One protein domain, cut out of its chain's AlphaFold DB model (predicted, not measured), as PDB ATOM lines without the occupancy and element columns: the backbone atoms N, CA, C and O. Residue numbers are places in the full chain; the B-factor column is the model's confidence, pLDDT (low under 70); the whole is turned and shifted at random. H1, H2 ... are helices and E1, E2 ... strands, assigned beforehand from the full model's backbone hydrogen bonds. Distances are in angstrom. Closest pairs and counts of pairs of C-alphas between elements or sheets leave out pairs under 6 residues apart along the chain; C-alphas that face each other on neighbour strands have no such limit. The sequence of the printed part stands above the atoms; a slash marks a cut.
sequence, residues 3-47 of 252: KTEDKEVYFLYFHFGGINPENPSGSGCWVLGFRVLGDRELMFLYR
ATOM      1  N   LYS A   3     266.180 275.222 192.284       86.12
ATOM      2  CA  LYS A   3     264.775 274.830 192.192       86.12
ATOM      3  C   LYS A   3     263.949 275.663 193.166       86.12
ATOM      4  O   LYS A   3     264.329 275.759 194.331       86.12
ATOM      5  N   THR A   4     262.864 276.265 192.695       85.00
ATOM      6  CA  THR A   4     261.946 277.046 193.537       85.00
ATOM      7  C   THR A   4     260.965 276.134 194.280       85.00
ATOM      8  O   THR A   4     260.857 274.939 193.980       85.00
ATOM      9  N   GLU A   5     260.233 276.691 195.247       84.75
ATOM     10  CA  GLU A   5     259.179 275.976 195.985       84.75
ATOM     11  C   GLU A   5     258.076 275.451 195.049       84.75
ATOM     12  O   GLU A   5     257.613 274.320 195.208       84.75
ATOM     13  N   ASP A   6     257.782 276.192 193.977       82.25
ATOM     14  CA  ASP A   6     256.842 275.803 192.915       82.25
ATOM     15  C   ASP A   6     257.399 274.739 191.947       82.25
ATOM     16  O   ASP A   6     256.774 274.403 190.944       82.25
ATOM     17  N   LYS A   7     258.565 274.158 192.259       81.62
ATOM     18  CA  LYS A   7     259.293 273.137 191.484       81.62
ATOM     19  C   LYS A   7     259.898 273.606 190.157       81.62
ATOM     20  O   LYS A   7     260.425 272.759 189.433       81.62
ATOM     21  N   GLU A   8     259.918 274.903 189.887       87.31
ATOM     22  CA  GLU A   8     260.563 275.480 188.707       87.31
ATOM     23  C   GLU A   8     262.085 275.434 188.822       87.31
ATOM     24  O   GLU A   8     262.639 275.675 189.895       87.31
ATOM     25  N   VAL A   9     262.777 275.128 187.723       86.50
ATOM     26  CA  VAL A   9     264.240 274.993 187.711       86.50
ATOM     27  C   VAL A   9     264.862 276.143 186.932       86.50
ATOM     28  O   VAL A   9     264.477 276.418 185.803       86.50
ATOM     29  N   TYR A  10     265.872 276.791 187.505       88.19
ATOM     30  CA  TYR A  10     266.604 277.883 186.869       88.19
ATOM     31  C   TYR A  10     268.094 277.571 186.769       88.19
ATOM     32  O   TYR A  10     268.701 276.954 187.660       88.19
ATOM     33  N   PHE A  11     268.709 278.025 185.681       86.25
ATOM     34  CA  PHE A  11     270.159 278.056 185.576       86.25
ATOM     35  C   PHE A  11     270.695 279.206 186.432       86.25
ATOM     36  O   PHE A  11     270.265 280.345 186.295       86.25
ATOM     37  N   LEU A  12     271.622 278.900 187.335       88.12
ATOM     38  CA  LEU A  12     272.241 279.868 188.237       88.12
ATOM     39  C   LEU A  12     273.745 279.790 188.008       88.12
ATOM     40  O   LEU A  12     274.306 278.694 188.097       88.12
ATOM     41  N   TYR A  13     274.372 280.925 187.722       82.75
ATOM     42  CA  TYR A  13     275.818 281.024 187.564       82.75
ATOM     43  C   TYR A  13     276.360 282.205 188.366       82.75
ATOM     44  O   TYR A  13     275.644 283.162 188.658       82.75
ATOM     45  N   PHE A  14     277.625 282.115 188.762       81.62
ATOM     46  CA  PHE A  14     278.299 283.180 189.492       81.62
ATOM     47  C   PHE A  14     279.056 284.064 188.505       81.62
ATOM     48  O   PHE A  14     279.862 283.564 187.720       81.62
ATOM     49  N   HIS A  15     278.785 285.366 188.527       79.31
ATOM     50  CA  HIS A  15     279.503 286.347 187.730       79.31
ATOM     51  C   HIS A  15     280.530 287.051 188.614       79.31
ATOM     52  O   HIS A  15     280.176 287.741 189.572       79.31
ATOM     53  N   PHE A  16     281.807 286.874 188.290       77.81
ATOM     54  CA  PHE A  16     282.879 287.607 188.948       77.81
ATOM     55  C   PHE A  16     282.868 289.053 188.447       77.81
ATOM     56  O   PHE A  16     283.049 289.291 187.252       77.81
ATOM     57  N   GLY A  17     282.661 290.015 189.349       65.12
ATOM     58  CA  GLY A  17     282.953 291.414 189.056       65.12
ATOM     59  C   GLY A  17     284.447 291.552 188.780       65.12
ATOM     60  O   GLY A  17     285.250 290.883 189.433       65.12
ATOM     61  N   GLY A  18     284.803 292.347 187.767       58.62
ATOM     62  CA  GLY A  18     286.159 292.425 187.217       58.62
ATOM     63  C   GLY A  18     287.259 292.430 188.283       58.62
ATOM     64  O   GLY A  18     287.167 293.135 189.286       58.62
ATOM     65  N   ILE A  19     288.299 291.625 188.056       56.78
ATOM     66  CA  ILE A  19     289.448 291.513 188.955       56.78
ATOM     67  C   ILE A  19     290.182 292.856 188.940       56.78
ATOM     68  O   ILE A  19     290.841 293.192 187.958       56.78
ATOM     69  N   ASN A  20     290.061 293.631 190.017       56.62
ATOM     70  CA  ASN A  20     290.923 294.783 190.239       56.62
ATOM     71  C   ASN A  20     292.239 294.267 190.857       56.62
ATOM     72  O   ASN A  20     292.188 293.679 191.941       56.62
ATOM     73  N   PRO A  21     293.404 294.420 190.201       56.53
ATOM     74  CA  PRO A  21     294.658 293.798 190.641       56.53
ATOM     75  C   PRO A  21     295.148 294.249 192.028       56.53
ATOM     76  O   PRO A  21     296.009 293.588 192.602       56.53
ATOM     77  N   GLU A  22     294.590 295.322 192.593       56.94
ATOM     78  CA  GLU A  22     294.967 295.830 193.919       56.94
ATOM     79  C   GLU A  22     294.124 295.276 195.082       56.94
ATOM     80  O   GLU A  22     294.438 295.540 196.241       56.94
ATOM     81  N   ASN A  23     293.071 294.486 194.824       54.12
ATOM     82  CA  ASN A  23     292.253 293.896 195.889       54.12
ATOM     83  C   ASN A  23     291.734 292.499 195.470       54.12
ATOM     84  O   ASN A  23     290.766 292.417 194.711       54.12
ATOM     85  N   PRO A  24     292.337 291.380 195.935       53.81
ATOM     86  CA  PRO A  24     292.042 290.032 195.421       53.81
ATOM     87  C   PRO A  24     290.668 289.490 195.838       53.81
ATOM     88  O   PRO A  24     290.263 288.408 195.413       53.81
ATOM     89  N   SER A  25     289.945 290.229 196.677       55.28
ATOM     90  CA  SER A  25     288.588 289.922 197.117       55.28
ATOM     91  C   SER A  25     287.601 290.262 196.000       55.28
ATOM     92  O   SER A  25     286.862 291.240 196.092       55.28
ATOM     93  N   GLY A  26     287.627 289.495 194.907       56.62
ATOM     94  CA  GLY A  26     286.730 289.685 193.771       56.62
ATOM     95  C   GLY A  26     285.274 289.616 194.224       56.62
ATOM     96  O   GLY A  26     284.744 288.537 194.483       56.62
ATOM     97  N   SER A  27     284.623 290.773 194.341       72.38
ATOM     98  CA  SER A  27     283.188 290.850 194.582       72.38
ATOM     99  C   SER A  27     282.475 290.285 193.358       72.38
ATOM    100  O   SER A  27     282.615 290.814 192.256       72.38
ATOM    101  N   GLY A  28     281.725 289.205 193.538       72.75
ATOM    102  CA  GLY A  28     280.884 288.632 192.496       72.75
ATOM    103  C   GLY A  28     279.438 288.561 192.950       72.75
ATOM    104  O   GLY A  28     279.137 288.624 194.144       72.75
ATOM    105  N   CYS A  29     278.537 288.437 191.989       81.44
ATOM    106  CA  CYS A  29     277.125 288.236 192.256       81.44
ATOM    107  C   CYS A  29     276.661 286.911 191.653       81.44
ATOM    108  O   CYS A  29     277.127 286.466 190.602       81.44
ATOM    109  N   TRP A  30     275.718 286.269 192.334       84.25
ATOM    110  CA  TRP A  30     274.968 285.170 191.746       84.25
ATOM    111  C   TRP A  30     273.935 285.751 190.790       84.25
ATOM    112  O   TRP A  30     273.093 286.550 191.196       84.25
ATOM    113  N   VAL A  31     274.000 285.340 189.529       83.25
ATOM    114  CA  VAL A  31     273.046 285.742 188.503       83.25
ATOM    115  C   VAL A  31     272.125 284.567 188.225       83.25
ATOM    116  O   VAL A  31     272.555 283.495 187.785       83.25
ATOM    117  N   LEU A  32     270.836 284.776 188.490       84.88
ATOM    118  CA  LEU A  32     269.791 283.875 188.030       84.88
ATOM    119  C   LEU A  32     269.640 284.079 186.520       84.88
ATOM    120  O   LEU A  32     269.273 285.159 186.068       84.88
ATOM    121  N   GLY A  33     270.006 283.060 185.750       81.75
ATOM    122  CA  GLY A  33     269.888 283.052 184.298       81.75
ATOM    123  C   GLY A  33     268.460 282.737 183.858       81.75
ATOM    124  O   GLY A  33     267.487 283.300 184.351       81.75
ATOM    125  N   PHE A  34     268.323 281.816 182.909       79.75
ATOM    126  CA  PHE A  34     267.030 281.443 182.340       79.75
ATOM    127  C   PHE A  34     266.350 280.294 183.103       79.75
ATOM    128  O   PHE A  34     267.009 279.447 183.720       79.75
ATOM    129  N   ARG A  35     265.011 280.255 183.016       87.75
ATOM    130  CA  ARG A  35     264.198 279.110 183.446       87.75
ATOM    131  C   ARG A  35     264.464 277.934 182.513       87.75
ATOM    132  O   ARG A  35     264.400 278.078 181.293       87.75
ATOM    133  N   VAL A  36     264.749 276.777 183.085       79.81
ATOM    134  CA  VAL A  36     264.852 275.516 182.359       79.81
ATOM    135  C   VAL A  36     263.479 274.872 182.342       79.81
ATOM    136  O   VAL A  36     262.940 274.502 183.381       79.81
ATOM    137  N   LEU A  37     262.921 274.782 181.140       79.81
ATOM    138  CA  LEU A  37     261.612 274.196 180.894       79.81
ATOM    139  C   LEU A  37     261.642 272.690 181.148       79.81
ATOM    140  O   LEU A  37     262.592 272.008 180.755       79.81
ATOM    141  N   GLY A  38     260.587 272.169 181.770       72.25
ATOM    142  CA  GLY A  38     260.417 270.727 181.926       72.25
ATOM    143  C   GLY A  38     260.016 270.043 180.616       72.25
ATOM    144  O   GLY A  38     259.502 270.681 179.695       72.25
ATOM    145  N   ASP A  39     260.163 268.717 180.553       64.56
ATOM    146  CA  ASP A  39     259.843 267.919 179.357       64.56
ATOM    147  C   ASP A  39     258.432 268.187 178.815       64.56
ATOM    148  O   ASP A  39     258.234 268.283 177.607       64.56
ATOM    149  N   ARG A  40     257.430 268.360 179.690       64.25
ATOM    150  CA  ARG A  40     256.049 268.664 179.267       64.25
ATOM    151  C   ARG A  40     255.904 270.038 178.614       64.25
ATOM    152  O   ARG A  40     255.119 270.168 177.681       64.25
ATOM    153  N   GLU A  41     256.632 271.037 179.094       73.06
ATOM    154  CA  GLU A  41     256.589 272.407 178.572       73.06
ATOM    155  C   GLU A  41     257.366 272.514 177.260       73.06
ATOM    156  O   GLU A  41     256.879 273.108 176.301       73.06
ATOM    157  N   LEU A  42     258.520 271.843 177.171       62.75
ATOM    158  CA  LEU A  42     259.237 271.653 175.910       62.75
ATOM    159  C   LEU A  42     258.323 270.986 174.878       62.75
ATOM    160  O   LEU A  42     258.164 271.493 173.771       62.75
ATOM    161  N   MET A  43     257.645 269.899 175.253       53.62
ATOM    162  CA  MET A  43     256.698 269.197 174.379       53.62
ATOM    163  C   MET A  43     255.484 270.048 173.983       53.62
ATOM    164  O   MET A  43     254.886 269.776 172.944       53.62
ATOM    165  N   PHE A  44     255.113 271.058 174.773       58.56
ATOM    166  CA  PHE A  44     254.073 272.025 174.418       58.56
ATOM    167  C   PHE A  44     254.574 273.036 173.375       58.56
ATOM    168  O   PHE A  44     253.904 273.235 172.367       58.56
ATOM    169  N   LEU A  45     255.791 273.571 173.529       49.72
ATOM    170  CA  LEU A  45     256.420 274.443 172.520       49.72
ATOM    171  C   LEU A  45     256.628 273.725 171.176       49.72
ATOM    172  O   LEU A  45     256.448 274.315 170.116       49.72
ATOM    173  N   TYR A  46     256.923 272.421 171.201       51.06
ATOM    174  CA  TYR A  46     257.008 271.606 169.982       51.06
ATOM    175  C   TYR A  46     255.649 271.318 169.313       51.06
ATOM    176  O   TYR A  46     255.642 270.805 168.192       51.06
ATOM    177  N   ARG A  47     254.509 271.606 169.965       51.81
ATOM    178  CA  ARG A  47     253.161 271.375 169.408       51.81
ATOM    179  C   ARG A  47     252.612 272.552 168.610       51.81
ATOM    180  O   ARG A  47     251.858 272.296 167.676       51.81
TER     181      ARG A  47
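What this domain is: This is residues 3 to 47 of the 252 residues of the protein "FmdE domain-containing protein" of Deltaproteobacteria bacterium (UniProt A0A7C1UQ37). The printed part is one long, thin hairpin of two antiparallel strands, E1 and E2, with a wide loop of residues 17 to 27 at one end and a short helix, H1, beyond the other end. Residues 3 to 8 make a small hook that folds back near the start of E1, and residues 39 to 44 of H1 stick out from the rest; loop, hairpin and helix follow one another along the longest axis. The printed part has 45 residues, with two named strands and one named helix in the order E1, E2, H1; the sheet has the order E1 - E2, antiparallel, and the class is mixed, helices and strands. The whole is extended, with a radius of gyration of the C-alphas of 16.7 A and spans of 54 by 23 by 8 A.

How they stand to each other: E1, residues 9 to 16, and E2, residues 28 to 36, are antiparallel neighbours and form a hairpin, with an angle of 154 degrees between their N-to-C directions. Near the loop, the C-alphas of Phe 16 and Gly 28 face each other at 4.2 A; at the other end, those of Val 9 and Val 36 face each other at 5.4 A. Across the pair, N 15 and O 29 are within hydrogen-bond range at 2.9 A, and so are N 33 and O 11 at 2.8 A. H1, residues 39 to 47, follows E2 after a tight link of 2 residues. E1 and H1 are apart, with no C-alpha of the one within 8 A of the other. Residues 39 to 44, which belong to H1, stand free. In H1, 4 of 5 pairs of O i and N i+4 are within hydrogen-bond range.

Where its parts are: Residues 3 to 8 come before E1. E1 begins at C-alpha 9, at (264.240, 274.993, 187.711), and runs 22.5 A to C-alpha 16, at (282.879, 287.607, 188.948). E2 covers residues 28 to 36 and measures 23.1 A from first to last C-alpha. H1 covers residues 39 to 47, with 12.5 A from first to last C-alpha, and its last C-alpha, that of Arg 47, is at (253.161, 271.375, 169.408).

The domain as a whole: The two C-alphas farthest apart, those of Glu 22 and Arg 47, are 54.3 A from each other. The printed part has no cut. The link from E1 to E2 is long, with 11 residues. In this predicted model the mean pLDDT of the printed part is 71.9, and 18 printed residues are under 70, namely residues 17 to 26, 39 to 40 and 42 to 47.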